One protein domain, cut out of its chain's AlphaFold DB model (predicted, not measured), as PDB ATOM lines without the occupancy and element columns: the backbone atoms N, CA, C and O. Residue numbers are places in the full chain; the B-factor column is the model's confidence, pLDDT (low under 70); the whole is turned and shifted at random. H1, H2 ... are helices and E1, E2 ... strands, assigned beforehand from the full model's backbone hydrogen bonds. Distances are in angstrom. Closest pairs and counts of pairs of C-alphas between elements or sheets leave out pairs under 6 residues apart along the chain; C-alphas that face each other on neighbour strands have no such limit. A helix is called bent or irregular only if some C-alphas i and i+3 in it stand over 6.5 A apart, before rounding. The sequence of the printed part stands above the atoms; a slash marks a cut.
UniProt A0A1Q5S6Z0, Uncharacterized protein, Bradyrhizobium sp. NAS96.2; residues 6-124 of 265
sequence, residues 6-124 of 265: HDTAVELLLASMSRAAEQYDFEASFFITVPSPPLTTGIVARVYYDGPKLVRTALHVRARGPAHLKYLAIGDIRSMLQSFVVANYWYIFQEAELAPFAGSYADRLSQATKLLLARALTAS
ATOM      1  N   HIS A   6      89.984  15.831  52.732       91.88
ATOM      2  CA  HIS A   6      90.950  15.397  51.728       91.88
ATOM      3  C   HIS A   6      92.094  14.591  52.347       91.88
ATOM      4  O   HIS A   6      92.417  13.529  51.823       91.88
ATOM      5  N   ASP A   7      92.639  15.031  53.486       91.69
ATOM      6  CA  ASP A   7      93.715  14.312  54.182       91.69
ATOM      7  C   ASP A   7      93.244  12.918  54.606       91.69
ATOM      8  O   ASP A   7      93.907  11.916  54.352       91.69
ATOM      9  N   THR A   8      92.042  12.838  55.187       93.62
ATOM     10  CA  THR A   8      91.463  11.555  55.618       93.62
ATOM     11  C   THR A   8      91.124  10.657  54.425       93.62
ATOM     12  O   THR A   8      91.316   9.445  54.490       93.62
ATOM     13  N   ALA A   9      90.625  11.228  53.324       93.94
ATOM     14  CA  ALA A   9      90.329  10.478  52.108       93.94
ATOM     15  C   ALA A   9      91.598   9.902  51.465       93.94
ATOM     16  O   ALA A   9      91.585   8.742  51.060       93.94
ATOM     17  N   VAL A  10      92.684  10.681  51.408       95.00
ATOM     18  CA  VAL A  10      93.991  10.215  50.922       95.00
ATOM     19  C   VAL A  10      94.538   9.121  51.827       95.00
ATOM     20  O   VAL A  10      94.956   8.088  51.317       95.00
ATOM     21  N   GLU A  11      94.468   9.289  53.147       95.44
ATOM     22  CA  GLU A  11      94.944   8.271  54.088       95.44
ATOM     23  C   GLU A  11      94.211   6.937  53.893       95.44
ATOM     24  O   GLU A  11      94.835   5.889  53.745       95.44
ATOM     25  N   LEU A  12      92.878   6.975  53.807       95.56
ATOM     26  CA  LEU A  12      92.059   5.784  53.570       95.56
ATOM     27  C   LEU A  12      92.312   5.164  52.187       95.56
ATOM     28  O   LEU A  12      92.292   3.941  52.042       95.56
ATOM     29  N   LEU A  13      92.549   5.991  51.164       95.38
ATOM     30  CA  LEU A  13      92.874   5.528  49.816       95.38
ATOM     31  C   LEU A  13      94.223   4.804  49.794       95.38
ATOM     32  O   LEU A  13      94.292   3.669  49.333       95.38
ATOM     33  N   LEU A  14      95.263   5.411  50.362       94.19
ATOM     34  CA  LEU A  14      96.599   4.821  50.441       94.19
ATOM     35  C   LEU A  14      96.626   3.568  51.325       94.19
ATOM     36  O   LEU A  14      97.329   2.612  51.003       94.19
ATOM     37  N   ALA A  15      95.819   3.525  52.388       93.88
ATOM     38  CA  ALA A  15      95.666   2.342  53.237       93.88
ATOM     39  C   ALA A  15      94.967   1.178  52.511       93.88
ATOM     40  O   ALA A  15      95.116   0.018  52.900       93.88
ATOM     41  N   SER A  16      94.195   1.477  51.459       93.25
ATOM     42  CA  SER A  16      93.600   0.464  50.582       93.25
ATOM     43  C   SER A  16      94.553  -0.035  49.498       93.25
ATOM     44  O   SER A  16      94.230  -1.016  48.841       93.25
ATOM     45  N   MET A  17      95.702   0.620  49.302       92.62
ATOM     46  CA  MET A  17      96.658   0.306  48.243       92.62
ATOM     47  C   MET A  17      97.827  -0.526  48.772       92.62
ATOM     48  O   MET A  17      98.344  -0.273  49.862       92.62
ATOM     49  N   SER A  18      98.310  -1.447  47.944       88.75
ATOM     50  CA  SER A  18      99.483  -2.286  48.200       88.75
ATOM     51  C   SER A  18     100.289  -2.515  46.923       88.75
ATOM     52  O   SER A  18      99.768  -2.432  45.806       88.75
ATOM     53  N   ARG A  19     101.586  -2.790  47.093       83.69
ATOM     54  CA  ARG A  19     102.496  -3.188  46.010       83.69
ATOM     55  C   ARG A  19     102.472  -4.698  45.747       83.69
ATOM     56  O   ARG A  19     102.682  -5.119  44.616       83.69
ATOM     57  N   ALA A  20     102.215  -5.506  46.774       80.06
ATOM     58  CA  ALA A  20     102.114  -6.958  46.652       80.06
ATOM     59  C   ALA A  20     100.693  -7.372  46.252       80.06
ATOM     60  O   ALA A  20      99.736  -6.729  46.675       80.06
ATOM     61  N   ALA A  21     100.569  -8.457  45.483       72.44
ATOM     62  CA  ALA A  21      99.298  -8.989  44.979       72.44
ATOM     63  C   ALA A  21      98.524  -9.852  45.996       72.44
ATOM     64  O   ALA A  21      97.423 -10.319  45.709       72.44
ATOM     65  N   GLU A  22      99.092 -10.102  47.175       62.97
ATOM     66  CA  GLU A  22      98.552 -11.082  48.115       62.97
ATOM     67  C   GLU A  22      97.225 -10.602  48.732       62.97
ATOM     68  O   GLU A  22      97.206  -9.657  49.514       62.97
ATOM     69  N   GLN A  23      96.128 -11.293  48.385       64.50
ATOM     70  CA  GLN A  23      94.752 -11.101  48.890       64.50
ATOM     71  C   GLN A  23      94.011  -9.832  48.426       64.50
ATOM     72  O   GLN A  23      93.113  -9.353  49.119       64.50
ATOM     73  N   TYR A  24      94.333  -9.298  47.247       69.38
ATOM     74  CA  TYR A  24      93.667  -8.105  46.713       69.38
ATOM     75  C   TYR A  24      92.682  -8.421  45.586       69.38
ATOM     76  O   TYR A  24      92.973  -9.195  44.678       69.38
ATOM     77  N   ASP A  25      91.519  -7.769  45.633       73.44
ATOM     78  CA  ASP A  25      90.409  -8.014  44.704       73.44
ATOM     79  C   ASP A  25      90.565  -7.268  43.369       73.44
ATOM     80  O   ASP A  25      89.917  -7.611  42.380       73.44
ATOM     81  N   PHE A  26      91.374  -6.202  43.335       80.44
ATOM     82  CA  PHE A  26      91.492  -5.324  42.169       80.44
ATOM     83  C   PHE A  26      92.947  -4.953  41.882       80.44
ATOM     84  O   PHE A  26      93.682  -4.547  42.780       80.44
ATOM     85  N   GLU A  27      93.324  -5.007  40.607       85.12
ATOM     86  CA  GLU A  27      94.619  -4.563  40.089       85.12
ATOM     87  C   GLU A  27      94.422  -3.364  39.155       85.12
ATOM     88  O   GLU A  27      93.524  -3.358  38.309       85.12
ATOM     89  N   ALA A  28      95.280  -2.354  39.290       82.62
ATOM     90  CA  ALA A  28      95.461  -1.318  38.284       82.62
ATOM     91  C   ALA A  28      96.895  -1.379  37.753       82.62
ATOM     92  O   ALA A  28      97.850  -1.188  38.506       82.62
ATOM     93  N   SER A  29      97.023  -1.607  36.447       84.00
ATOM     94  CA  SER A  29      98.287  -1.583  35.712       84.00
ATOM     95  C   SER A  29      98.248  -0.445  34.699       84.00
ATOM     96  O   SER A  29      97.292  -0.338  33.927       84.00
ATOM     97  N   PHE A  30      99.236   0.445  34.737       84.19
ATOM     98  CA  PHE A  30      99.233   1.666  33.928       84.19
ATOM     99  C   PHE A  30     100.644   2.220  33.716       84.19
ATOM    100  O   PHE A  30     101.582   1.906  34.449       84.19
ATOM    101  N   PHE A  31     100.789   3.076  32.704       80.75
ATOM    102  CA  PHE A  31     102.027   3.808  32.459       80.75
ATOM    103  C   PHE A  31     102.117   5.031  33.366       80.75
ATOM    104  O   PHE A  31     101.170   5.816  33.474       80.75
ATOM    105  N   ILE A  32     103.275   5.218  33.993       78.56
ATOM    106  CA  ILE A  32     103.530   6.404  34.809       78.56
ATOM    107  C   ILE A  32     103.637   7.617  33.888       78.56
ATOM    108  O   ILE A  32     104.436   7.631  32.952       78.56
ATOM    109  N   THR A  33     102.829   8.640  34.162       69.88
ATOM    110  CA  THR A  33     102.818   9.889  33.393       69.88
ATOM    111  C   THR A  33     103.485  10.990  34.217       69.88
ATOM    112  O   THR A  33     103.070  11.251  35.345       69.88
ATOM    113  N   VAL A  34     104.534  11.617  33.677       69.94
ATOM    114  CA  VAL A  34     105.268  12.713  34.336       69.94
ATOM    115  C   VAL A  34     104.692  14.066  33.887       69.94
ATOM    116  O   VAL A  34     104.414  14.219  32.697       69.94
ATOM    117  N   PRO A  35     104.540  15.072  34.773       65.00
ATOM    118  CA  PRO A  35     103.933  16.359  34.406       65.00
ATOM    119  C   PRO A  35     104.687  17.240  33.371       65.00
ATOM    120  O   PRO A  35     104.097  18.218  32.912       65.00
ATOM    121  N   SER A  36     105.958  16.974  33.000       61.62
ATOM    122  CA  SER A  36     106.709  17.720  31.944       61.62
ATOM    123  C   SER A  36     108.163  17.243  31.721       61.62
ATOM    124  O   SER A  36     108.760  16.792  32.699       61.62
ATOM    125  N   PRO A  37     108.818  17.526  30.559       56.03
ATOM    126  CA  PRO A  37     108.385  17.371  29.155       56.03
ATOM    127  C   PRO A  37     108.625  15.901  28.679       56.03
ATOM    128  O   PRO A  37     109.040  15.079  29.497       56.03
ATOM    129  N   PRO A  38     108.315  15.490  27.423       52.66
ATOM    130  CA  PRO A  38     108.036  14.091  27.096       52.66
ATOM    131  C   PRO A  38     109.327  13.283  26.950       52.66
ATOM    132  O   PRO A  38     109.875  13.144  25.861       52.66
ATOM    133  N   LEU A  39     109.808  12.721  28.054       47.25
ATOM    134  CA  LEU A  39     110.839  11.693  28.037       47.25
ATOM    135  C   LEU A  39     110.261  10.395  28.598       47.25
ATOM    136  O   LEU A  39     110.116  10.205  29.799       47.25
ATOM    137  N   THR A  40     109.951   9.512  27.648       49.56
ATOM    138  CA  THR A  40     109.793   8.056  27.780       49.56
ATOM    139  C   THR A  40     108.781   7.550  28.807       49.56
ATOM    140  O   THR A  40     109.088   7.184  29.938       49.56
ATOM    141  N   THR A  41     107.562   7.378  28.297       56.06
ATOM    142  CA  THR A  41     106.679   6.248  28.594       56.06
ATOM    143  C   THR A  41     107.455   4.929  28.522       56.06
ATOM    144  O   THR A  41     107.985   4.578  27.470       56.06
ATOM    145  N   GLY A  42     107.510   4.193  29.629       59.38
ATOM    146  CA  GLY A  42     108.134   2.868  29.659       59.38
ATOM    147  C   GLY A  42     108.033   2.155  31.003       59.38
ATOM    148  O   GLY A  42     108.073   0.930  31.045       59.38
ATOM    149  N   ILE A  43     107.842   2.895  32.099       72.19
ATOM    150  CA  ILE A  43     107.660   2.293  33.421       72.19
ATOM    151  C   ILE A  43     106.178   1.971  33.614       72.19
ATOM    152  O   ILE A  43     105.327   2.865  33.644       72.19
ATOM    153  N   VAL A  44     105.884   0.676  33.719       81.75
ATOM    154  CA  VAL A  44     104.565   0.161  34.090       81.75
ATOM    155  C   VAL A  44     104.512   0.063  35.607       81.75
ATOM    156  O   VAL A  44     105.296  -0.669  36.209       81.75
ATOM    157  N   ALA A  45     103.586   0.794  36.219       85.00
ATOM    158  CA  ALA A  45     103.259   0.640  37.627       85.00
ATOM    159  C   ALA A  45     102.124  -0.373  37.782       85.00
ATOM    160  O   ALA A  45     101.190  -0.397  36.976       85.00
ATOM    161  N   ARG A  46     102.197  -1.182  38.841       87.94
ATOM    162  CA  ARG A  46     101.109  -2.062  39.269       87.94
ATOM    163  C   ARG A  46     100.752  -1.745  40.706       87.94
ATOM    164  O   ARG A  46     101.610  -1.754  41.585       87.94
ATOM    165  N   VAL A  47      99.477  -1.464  40.925       88.69
ATOM    166  CA  VAL A  47      98.915  -1.180  42.242       88.69
ATOM    167  C   VAL A  47      97.775  -2.148  42.489       88.69
ATOM    168  O   VAL A  47      96.868  -2.271  41.663       88.69
ATOM    169  N   TYR A  48      97.802  -2.790  43.648       91.31
ATOM    170  CA  TYR A  48      96.747  -3.680  44.110       91.31
ATOM    171  C   TYR A  48      95.889  -2.972  45.154       91.31
ATOM    172  O   TYR A  48      96.401  -2.184  45.951       91.31
ATOM    173  N   TYR A  49      94.584  -3.240  45.136       91.38
ATOM    174  CA  TYR A  49      93.626  -2.628  46.050       91.38
ATOM    175  C   TYR A  49      92.879  -3.663  46.884       91.38
ATOM    176  O   TYR A  49      92.297  -4.617  46.364       91.38
ATOM    177  N   ASP A  50      92.807  -3.392  48.182       92.38
ATOM    178  CA  ASP A  50      91.931  -4.068  49.138       92.38
ATOM    179  C   ASP A  50      90.493  -3.612  48.884       92.38
ATOM    180  O   ASP A  50      90.149  -2.447  49.112       92.38
ATOM    181  N   GLY A  51      89.658  -4.515  48.363       90.31
ATOM    182  CA  GLY A  51      88.278  -4.224  47.982       90.31
ATOM    183  C   GLY A  51      87.465  -3.614  49.129       90.31
ATOM    184  O   GLY A  51      86.940  -2.504  48.967       90.31
ATOM    185  N   PRO A  52      87.376  -4.278  50.297       92.50
ATOM    186  CA  PRO A  52      86.711  -3.742  51.483       92.50
ATOM    187  C   PRO A  52      87.212  -2.356  51.913       92.50
ATOM    188  O   PRO A  52      86.392  -1.459  52.163       92.50
ATOM    189  N   LYS A  53      88.532  -2.131  51.969       94.25
ATOM    190  CA  LYS A  53      89.075  -0.811  52.344       94.25
ATOM    191  C   LYS A  53      88.759   0.250  51.293       94.25
ATOM    192  O   LYS A  53      88.329   1.342  51.657       94.25
ATOM    193  N   LEU A  54      88.873  -0.072  50.005       94.19
ATOM    194  CA  LEU A  54      88.548   0.851  48.917       94.19
ATOM    195  C   LEU A  54      87.056   1.230  48.919       94.19
ATOM    196  O   LEU A  54      86.703   2.393  48.702       94.19
ATOM    197  N   VAL A  55      86.164   0.279  49.216       95.12
ATOM    198  CA  VAL A  55      84.729   0.550  49.413       95.12
ATOM    199  C   VAL A  55      84.510   1.497  50.593       95.12
ATOM    200  O   VAL A  55      83.737   2.451  50.473       95.12
ATOM    201  N   ARG A  56      85.212   1.292  51.714       95.19
ATOM    202  CA  ARG A  56      85.145   2.190  52.877       95.19
ATOM    203  C   ARG A  56      85.617   3.605  52.532       95.19
ATOM    204  O   ARG A  56      84.963   4.568  52.938       95.19
ATOM    205  N   THR A  57      86.683   3.740  51.746       95.50
ATOM    206  CA  THR A  57      87.164   5.029  51.227       95.50
ATOM    207  C   THR A  57      86.102   5.708  50.366       95.50
ATOM    208  O   THR A  57      85.760   6.867  50.603       95.50
ATOM    209  N   ALA A  58      85.499   4.979  49.423       95.69
ATOM    210  CA  ALA A  58      84.436   5.508  48.572       95.69
ATOM    211  C   ALA A  58      83.197   5.942  49.377       95.69
ATOM    212  O   ALA A  58      82.619   6.994  49.101       95.69
ATOM    213  N   LEU A  59      82.807   5.184  50.408       96.12
ATOM    214  CA  LEU A  59      81.720   5.555  51.322       96.12
ATOM    215  C   LEU A  59      82.040   6.828  52.111       96.12
ATOM    216  O   LEU A  59      81.181   7.703  52.230       96.12
ATOM    217  N   HIS A  60      83.271   6.960  52.611       95.56
ATOM    218  CA  HIS A  60      83.721   8.161  53.315       95.56
ATOM    219  C   HIS A  60      83.647   9.399  52.415       95.56
ATOM    220  O   HIS A  60      83.045  10.411  52.787       95.56
ATOM    221  N   VAL A  61      84.209   9.292  51.207       94.88
ATOM    222  CA  VAL A  61      84.217  10.352  50.192       94.88
ATOM    223  C   VAL A  61      82.791  10.722  49.776       94.88
ATOM    224  O   VAL A  61      82.462  11.901  49.707       94.88
ATOM    225  N   ARG A  62      81.892   9.746  49.609       94.19
ATOM    226  CA  ARG A  62      80.472  10.000  49.317       94.19
ATOM    227  C   ARG A  62      79.740  10.728  50.447       94.19
ATOM    228  O   ARG A  62      78.874  11.560  50.180       94.19
ATOM    229  N   ALA A  63      80.032  10.377  51.698       93.38
ATOM    230  CA  ALA A  63      79.337  10.921  52.859       93.38
ATOM    231  C   ALA A  63      79.750  12.368  53.163       93.38
ATOM    232  O   ALA A  63      78.896  13.181  53.522       93.38
ATOM    233  N   ARG A  64      81.047  12.678  53.024       93.44
ATOM    234  CA  ARG A  64      81.635  13.962  53.443       93.44
ATOM    235  C   ARG A  64      82.082  14.866  52.298       93.44
ATOM    236  O   ARG A  64      82.264  16.053  52.526       93.44
ATOM    237  N   GLY A  65      82.266  14.328  51.097       90.38
ATOM    238  CA  GLY A  65      82.645  15.105  49.921       90.38
ATOM    239  C   GLY A  65      81.494  15.936  49.338       90.38
ATOM    240  O   GLY A  65      80.418  16.047  49.940       90.38
ATOM    241  N   PRO A  66      81.699  16.530  48.148       90.12
ATOM    242  CA  PRO A  66      80.707  17.390  47.518       90.12
ATOM    243  C   PRO A  66      79.388  16.669  47.232       90.12
ATOM    244  O   PRO A  66      79.342  15.463  46.975       90.12
ATOM    245  N   ALA A  67      78.295  17.437  47.201       87.38
ATOM    246  CA  ALA A  67      76.935  16.906  47.098       87.38
ATOM    247  C   ALA A  67      76.712  15.971  45.896       87.38
ATOM    248  O   ALA A  67      75.920  15.036  45.994       87.38
ATOM    249  N   HIS A  68      77.422  16.182  44.786       85.75
ATOM    250  CA  HIS A  68      77.241  15.376  43.582       85.75
ATOM    251  C   HIS A  68      77.606  13.899  43.763       85.75
ATOM    252  O   HIS A  68      76.948  13.030  43.188       85.75
ATOM    253  N   LEU A  69      78.591  13.605  44.615       90.31
ATOM    254  CA  LEU A  69      79.031  12.241  44.900       90.31
ATOM    255  C   LEU A  69      77.909  11.410  45.529       90.31
ATOM    256  O   LEU A  69      77.826  10.203  45.316       90.31
ATOM    257  N   LYS A  70      76.976  12.050  46.245       89.75
ATOM    258  CA  LYS A  70      75.817  11.376  46.851       89.75
ATOM    259  C   LYS A  70      74.911  10.722  45.804       89.75
ATOM    260  O   LYS A  70      74.246   9.732  46.124       89.75
ATOM    261  N   TYR A  71      74.913  11.225  44.569       85.38
ATOM    262  CA  TYR A  71      74.123  10.693  43.456       85.38
ATOM    263  C   TYR A  71      74.831   9.596  42.655       85.38
ATOM    264  O   TYR A  71      74.181   8.952  41.833       85.38
ATOM    265  N   LEU A  72      76.128   9.378  42.880       87.94
ATOM    266  CA  LEU A  72      76.906   8.358  42.184       87.94
ATOM    267  C   LEU A  72      76.811   7.006  42.899       87.94
ATOM    268  O   LEU A  72      76.627   6.937  44.121       87.94
ATOM    269  N   ALA A  73      76.938   5.918  42.134       90.81
ATOM    270  CA  ALA A  73      77.071   4.593  42.722       90.81
ATOM    271  C   ALA A  73      78.451   4.460  43.379       90.81
ATOM    272  O   ALA A  73      79.423   5.072  42.941       90.81
ATOM    273  N   ILE A  74      78.563   3.613  44.406       93.44
ATOM    274  CA  ILE A  74      79.850   3.375  45.080       93.44
ATOM    275  C   ILE A  74      80.907   2.866  44.094       93.44
ATOM    276  O   ILE A  74      82.053   3.295  44.167       93.44
ATOM    277  N   GLY A  75      80.513   2.019  43.136       91.69
ATOM    278  CA  GLY A  75      81.400   1.563  42.065       91.69
ATOM    279  C   GLY A  75      81.970   2.710  41.225       91.69
ATOM    280  O   GLY A  75      83.161   2.709  40.948       91.69
ATOM    281  N   ASP A  76      81.168   3.732  40.907       90.81
ATOM    282  CA  ASP A  76      81.642   4.889  40.135       90.81
ATOM    283  C   ASP A  76      82.681   5.695  40.915       90.81
ATOM    284  O   ASP A  76      83.721   6.058  40.376       90.81
ATOM    285  N   ILE A  77      82.418   5.946  42.201       93.56
ATOM    286  CA  ILE A  77      83.336   6.692  43.072       93.56
ATOM    287  C   ILE A  77      84.654   5.930  43.219       93.56
ATOM    288  O   ILE A  77      85.719   6.540  43.178       93.56
ATOM    289  N   ARG A  78      84.601   4.598  43.344       94.50
ATOM    290  CA  ARG A  78      85.802   3.753  43.352       94.50
ATOM    291  C   ARG A  78      86.608   3.905  42.066       94.50
ATOM    292  O   ARG A  78      87.809   4.139  42.155       94.50
ATOM    293  N   SER A  79      85.959   3.826  40.905       91.50
ATOM    294  CA  SER A  79      86.633   4.021  39.619       91.50
ATOM    295  C   SER A  79      87.265   5.409  39.524       91.50
ATOM    296  O   SER A  79      88.419   5.521  39.130       91.50
ATOM    297  N   MET A  80      86.565   6.463  39.962       92.56
ATOM    298  CA  MET A  80      87.117   7.824  39.987       92.56
ATOM    299  C   MET A  80      88.331   7.947  40.919       92.56
ATOM    300  O   MET A  80      89.309   8.594  40.556       92.56
ATOM    301  N   LEU A  81      88.300   7.314  42.099       94.75
ATOM    302  CA  LEU A  81      89.439   7.278  43.027       94.75
ATOM    303  C   LEU A  81      90.641   6.544  42.418       94.75
ATOM    304  O   LEU A  81      91.765   7.021  42.529       94.75
ATOM    305  N   GLN A  82      90.415   5.421  41.735       93.00
ATOM    306  CA  GLN A  82      91.478   4.697  41.034       93.00
ATOM    307  C   GLN A  82      92.058   5.533  39.888       93.00
ATOM    308  O   GLN A  82      93.275   5.664  39.789       93.00
ATOM    309  N   SER A  83      91.216   6.170  39.069       91.38
ATOM    310  CA  SER A  83      91.668   7.093  38.019       91.38
ATOM    311  C   SER A  83      92.462   8.271  38.589       91.38
ATOM    312  O   SER A  83      93.457   8.680  37.994       91.38
ATOM    313  N   PHE A  84      92.071   8.783  39.759       93.56
ATOM    314  CA  PHE A  84      92.828   9.810  40.468       93.56
ATOM    315  C   PHE A  84      94.230   9.321  40.860       93.56
ATOM    316  O   PHE A  84      95.199  10.041  40.614       93.56
ATOM    317  N   VAL A  85      94.354   8.105  41.410       92.56
ATOM    318  CA  VAL A  85      95.660   7.502  41.735       92.56
ATOM    319  C   VAL A  85      96.513   7.375  40.482       92.56
ATOM    320  O   VAL A  85      97.654   7.816  40.499       92.56
ATOM    321  N   VAL A  86      95.962   6.839  39.391       90.31
ATOM    322  CA  VAL A  86      96.678   6.682  38.113       90.31
ATOM    323  C   VAL A  86      97.230   8.023  37.624       90.31
ATOM    324  O   VAL A  86      98.414   8.127  37.309       90.31
ATOM    325  N   ALA A  87      96.397   9.068  37.617       89.06
ATOM    326  CA  ALA A  87      96.781  10.396  37.142       89.06
ATOM    327  C   ALA A  87      97.835  11.087  38.026       89.06
ATOM    328  O   ALA A  87      98.587  11.928  37.539       89.06
ATOM    329  N   ASN A  88      97.899  10.740  39.314       91.19
ATOM    330  CA  ASN A  88      98.768  11.387  40.303       91.19
ATOM    331  C   ASN A  88      99.843  10.443  40.863       91.19
ATOM    332  O   ASN A  88     100.522  10.782  41.835       91.19
ATOM    333  N   TYR A  89     100.032   9.270  40.249       90.31
ATOM    334  CA  TYR A  89     100.935   8.236  40.758       90.31
ATOM    335  C   TYR A  89     102.390   8.698  40.795       90.31
ATOM    336  O   TYR A  89     103.181   8.186  41.577       90.31
ATOM    337  N   TRP A  90     102.745   9.709  40.001       87.00
ATOM    338  CA  TRP A  90     104.067  10.326  40.028       87.00
ATOM    339  C   TRP A  90     104.509  10.758  41.437       87.00
ATOM    340  O   TRP A  90     105.663  10.540  41.798       87.00
ATOM    341  N   TYR A  91     103.602  11.297  42.262       88.62
ATOM    342  CA  TYR A  91     103.935  11.680  43.642       88.62
ATOM    343  C   TYR A  91     104.291  10.468  44.513       88.62
ATOM    344  O   TYR A  91     105.137  10.560  45.394       88.62
ATOM    345  N   ILE A  92     103.659   9.325  44.250       89.44
ATOM    346  CA  ILE A  92     103.871   8.069  44.975       89.44
ATOM    347  C   ILE A  92     105.160   7.395  44.503       89.44
ATOM    348  O   ILE A  92     105.955   6.917  45.313       89.44
ATOM    349  N   PHE A  93     105.378   7.391  43.186       85.94
ATOM    350  CA  PHE A  93     106.509   6.752  42.523       85.94
ATOM    351  C   PHE A  93     107.854   7.173  43.124       85.94
ATOM    352  O   PHE A  93     108.702   6.318  43.381       85.94
ATOM    353  N   GLN A  94     108.021   8.469  43.408       80.50
ATOM    354  CA  GLN A  94     109.269   9.035  43.929       80.50
ATOM    355  C   GLN A  94     109.709   8.442  45.277       80.50
ATOM    356  O   GLN A  94     110.904   8.395  45.548       80.50
ATOM    357  N   GLU A  95     108.781   7.971  46.113       82.56
ATOM    358  CA  GLU A  95     109.098   7.431  47.446       82.56
ATOM    359  C   GLU A  95     108.937   5.905  47.541       82.56
ATOM    360  O   GLU A  95     109.645   5.231  48.304       82.56
ATOM    361  N   ALA A  96     107.985   5.353  46.786       81.00
ATOM    362  CA  ALA A  96     107.536   3.975  46.939       81.00
ATOM    363  C   ALA A  96     108.261   2.972  46.027       81.00
ATOM    364  O   ALA A  96     108.397   1.810  46.408       81.00
ATOM    365  N   GLU A  97     108.754   3.388  44.855       73.69
ATOM    366  CA  GLU A  97     109.410   2.463  43.912       73.69
ATOM    367  C   GLU A  97     110.930   2.358  44.102       73.69
ATOM    368  O   GLU A  97     111.543   1.425  43.588       73.69
ATOM    369  N   LEU A  98     111.542   3.249  44.892       71.50
ATOM    370  CA  LEU A  98     112.989   3.227  45.156       71.50
ATOM    371  C   LEU A  98     113.441   2.031  46.013       71.50
ATOM    372  O   LEU A  98     114.598   1.629  45.930       71.50
ATOM    373  N   ALA A  99     112.554   1.459  46.834       73.69
ATOM    374  CA  ALA A  99     112.861   0.306  47.678       73.69
ATOM    375  C   ALA A  99     111.633  -0.607  47.842       73.69
ATOM    376  O   ALA A  99     110.505  -0.112  47.904       73.69
ATOM    377  N   PRO A 100     111.813  -1.938  47.921       76.62
ATOM    378  CA  PRO A 100     110.732  -2.839  48.301       76.62
ATOM    379  C   PRO A 100     110.252  -2.520  49.721       76.62
ATOM    380  O   PRO A 100     111.049  -2.233  50.612       76.62
ATOM    381  N   PHE A 101     108.939  -2.578  49.931       83.25
ATOM    382  CA  PHE A 101     108.320  -2.429  51.243       83.25
ATOM    383  C   PHE A 101     107.143  -3.398  51.368       83.25
ATOM    384  O   PHE A 101     106.538  -3.785  50.367       83.25
ATOM    385  N   ALA A 102     106.841  -3.788  52.604       80.75
ATOM    386  CA  ALA A 102     105.669  -4.579  52.948       80.75
ATOM    387  C   ALA A 102     104.601  -3.674  53.577       80.75
ATOM    388  O   ALA A 102     104.934  -2.695  54.245       80.75
ATOM    389  N   GLY A 103     103.329  -4.019  53.386       84.31
ATOM    390  CA  GLY A 103     102.201  -3.263  53.933       84.31
ATOM    391  C   GLY A 103     101.603  -2.244  52.962       84.31
ATOM    392  O   GLY A 103     101.728  -2.377  51.742       84.31
ATOM    393  N   SER A 104     100.890  -1.260  53.513       89.62
ATOM    394  CA  SER A 104     100.122  -0.299  52.719       89.62
ATOM    395  C   SER A 104     100.962   0.899  52.271       89.62
ATOM    396  O   SER A 104     101.967   1.249  52.895       89.62
ATOM    397  N   TYR A 105     100.521   1.600  51.222       91.25
ATOM    398  CA  TYR A 105     101.156   2.869  50.843       91.25
ATOM    399  C   TYR A 105     100.999   3.950  51.923       91.25
ATOM    400  O   TYR A 105     101.825   4.857  51.996       91.25
ATOM    401  N   ALA A 106      99.976   3.861  52.780       92.00
ATOM    402  CA  ALA A 106      99.788   4.816  53.871       92.00
ATOM    403  C   ALA A 106     100.920   4.738  54.905       92.00
ATOM    404  O   ALA A 106     101.348   5.775  55.403       92.00
ATOM    405  N   ASP A 107     101.440   3.542  55.183       90.31
ATOM    406  CA  ASP A 107     102.530   3.351  56.149       90.31
ATOM    407  C   ASP A 107     103.888   3.765  55.566       90.31
ATOM    408  O   ASP A 107     104.793   4.184  56.287       90.31
ATOM    409  N   ARG A 108     104.031   3.645  54.240       90.94
ATOM    410  CA  ARG A 108     105.284   3.908  53.530       90.94
ATOM    411  C   ARG A 108     105.509   5.385  53.217       90.94
ATOM    412  O   ARG A 108     106.650   5.840  53.282       90.94
ATOM    413  N   LEU A 109     104.465   6.096  52.800       91.69
ATOM    414  CA  LEU A 109     104.600   7.447  52.259       91.69
ATOM    415  C   LEU A 109     104.756   8.497  53.357       91.69
ATOM    416  O   LEU A 109     104.065   8.475  54.380       91.69
ATOM    417  N   SER A 110     105.629   9.467  53.102       92.94
ATOM    418  CA  SER A 110     105.849  10.599  53.992       92.94
ATOM    419  C   SER A 110     104.597  11.474  54.117       92.94
ATOM    420  O   SER A 110     103.769  11.579  53.204       92.94
ATOM    421  N   GLN A 111     104.486  12.196  55.236       93.06
ATOM    422  CA  GLN A 111     103.405  13.167  55.420       93.06
ATOM    423  C   GLN A 111     103.422  14.262  54.339       93.06
ATOM    424  O   GLN A 111     102.367  14.760  53.952       93.06
ATOM    425  N   ALA A 112     104.601  14.624  53.821       92.75
ATOM    426  CA  ALA A 112     104.732  15.612  52.753       92.75
ATOM    427  C   ALA A 112     104.056  15.135  51.456       92.75
ATOM    428  O   ALA A 112     103.272  15.881  50.864       92.75
ATOM    429  N   THR A 113     104.274  13.879  51.063       93.00
ATOM    430  CA  THR A 113     103.638  13.293  49.872       93.00
ATOM    431  C   THR A 113     102.135  13.114  50.050       93.00
ATOM    432  O   THR A 113     101.365  13.436  49.141       93.00
ATOM    433  N   LYS A 114     101.680  12.716  51.244       94.44
ATOM    434  CA  LYS A 114     100.245  12.674  51.575       94.44
ATOM    435  C   LYS A 114      99.579  14.044  51.415       94.44
ATOM    436  O   LYS A 114      98.503  14.136  50.828       94.44
ATOM    437  N   LEU A 115     100.238  15.119  51.856       93.81
ATOM    438  CA  LEU A 115      99.739  16.490  51.689       93.81
ATOM    439  C   LEU A 115      99.703  16.933  50.218       93.81
ATOM    440  O   LEU A 115      98.761  17.619  49.816       93.81
ATOM    441  N   LEU A 116     100.688  16.546  49.400       93.00
ATOM    442  CA  LEU A 116     100.662  16.812  47.955       93.00
ATOM    443  C   LEU A 116      99.481  16.110  47.281       93.00
ATOM    444  O   LEU A 116      98.743  16.746  46.525       93.00
ATOM    445  N   LEU A 117      99.245  14.841  47.618       93.69
ATOM    446  CA  LEU A 117      98.087  14.091  47.133       93.69
ATOM    447  C   LEU A 117      96.768  14.704  47.611       93.69
ATOM    448  O   LEU A 117      95.832  14.790  46.824       93.69
ATOM    449  N   ALA A 118      96.678  15.184  48.854       94.44
ATOM    450  CA  ALA A 118      95.467  15.833  49.363       94.44
ATOM    451  C   ALA A 118      95.165  17.144  48.619       94.44
ATOM    452  O   ALA A 118      94.013  17.417  48.264       94.44
ATOM    453  N   ARG A 119      96.200  17.932  48.299       93.25
ATOM    454  CA  ARG A 119      96.069  19.132  47.453       93.25
ATOM    455  C   ARG A 119      95.634  18.775  46.033       93.25
ATOM    456  O   ARG A 119      94.700  19.391  45.521       93.25
ATOM    457  N   ALA A 120      96.248  17.760  45.425       92.31
ATOM    458  CA  ALA A 120      95.852  17.269  44.107       92.31
ATOM    459  C   ALA A 120      94.403  16.753  44.107       92.31
ATOM    460  O   ALA A 120      93.638  17.050  43.191       92.31
ATOM    461  N   LEU A 121      93.989  16.051  45.166       93.50
ATOM    462  CA  LEU A 121      92.624  15.562  45.343       93.50
ATOM    463  C   LEU A 121      91.629  16.721  45.433       93.50
ATOM    464  O   LEU A 121      90.576  16.666  44.806       93.50
ATOM    465  N   THR A 122      91.982  17.784  46.156       92.06
ATOM    466  CA  THR A 122      91.170  19.006  46.264       92.06
ATOM    467  C   THR A 122      90.958  19.664  44.898       92.06
ATOM    468  O   THR A 122      89.841  20.064  44.570       92.06
ATOM    469  N   ALA A 123      92.014  19.738  44.083       90.44
ATOM    470  CA  ALA A 123      91.974  20.320  42.741       90.44
ATOM    471  C   ALA A 123      91.366  19.389  41.672       90.44
ATOM    472  O   ALA A 123      91.091  19.836  40.561       90.44
ATOM    473  N   SER A 124      91.176  18.106  41.985       90.19
ATOM    474  CA  SER A 124      90.649  17.120  41.042       90.19
ATOM    475  C   SER A 124      89.158  17.315  40.766       90.19
ATOM    476  O   SER A 124      88.406  17.785  41.625       90.19
TER     477      SER A 124
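What this domain is: This is residues 6 to 124 of the 265 residues of an uncharacterized protein of Bradyrhizobium sp. NAS96.2 (UniProt A0A1Q5S6Z0). A long kinked helix, H4, runs through the middle, with the hairpin of strands E1 and E2 on one side of it and helices H1 and H6 on the other. H2 lies side by side with H1 and packs across the early part of H4, residues 74 to 81, while short H3 sits at one end of the body, beyond H2, and short H5 packs on H1. The printed 119 residues hold six named helices and two strands, in the order H1 E1 E2 H2 H3 H4 H5 H6; the sheet E1 - E2 is antiparallel and the class is mostly helix. It is compact, with a radius of gyration of the C-alphas of 13.9 A and spans of 39 by 34 by 24 A.

Where its parts are: Find E1 at residues 26 to 31, 17.0 A long, from C-alpha 26 at (91.492, -5.324, 42.169); E2 is residues 44 to 49, 16.4 A. H4, residues 74 to 96, is 27.8 A long and irregular, with C-alphas 87 and 90 7.8 A apart and a kink of 65 degrees near residue 90. H1 is residues 6 to 15, 14.0 A; H2 is 51 to 64, 20.1 A; H3 is 67 to 71; H5 is 105 to 108. H6, residues 111 to 123, 18.5 A, ends at C-alpha 123 (91.974, 20.320, 42.741).

How they stand to each other: In the hairpin, look for N 28 and O 47, 2.9 A apart. C-alphas Phe 30 and Val 86 are the closest of E1 and H4, 7.0 A. H4 touches H2 with residues 74 to 81 alone, about perpendicular at 75 degrees, closest C-alphas Arg 78 and Ala 58, 5.7 A. H1 touches H2, a shallow tilt of 7 degrees, opposite ways, closest C-alphas Leu 12 and Thr 57, 5.5 A. H1 touches H6, a steep tilt of 62 degrees, closest C-alphas His 6 and Ala 118, 5.1 A. H5 touches H1, closest C-alphas Ala 106 and Leu 14, 4.7 A; H3 touches H2 only at the corner, Leu 69 to Arg 62, 5.2 A between C-alphas. Every O i to N i+4 pair is within hydrogen-bond range in H1, H2 and H6; H4 has 14 of 19, H3 0 of 1 but 2 of 2 O i to N i+3 pairs, and H5 is too short for an O i to N i+4 pair.

The domain as a whole: The C-alphas farthest apart, Tyr 71 and Ala 99, are 40.3 A apart. The printed part has no cut. The link E1 to E2, residues 32 to 43, is long, and residues 22 to 24 and 33 to 42 have pLDDT under 70.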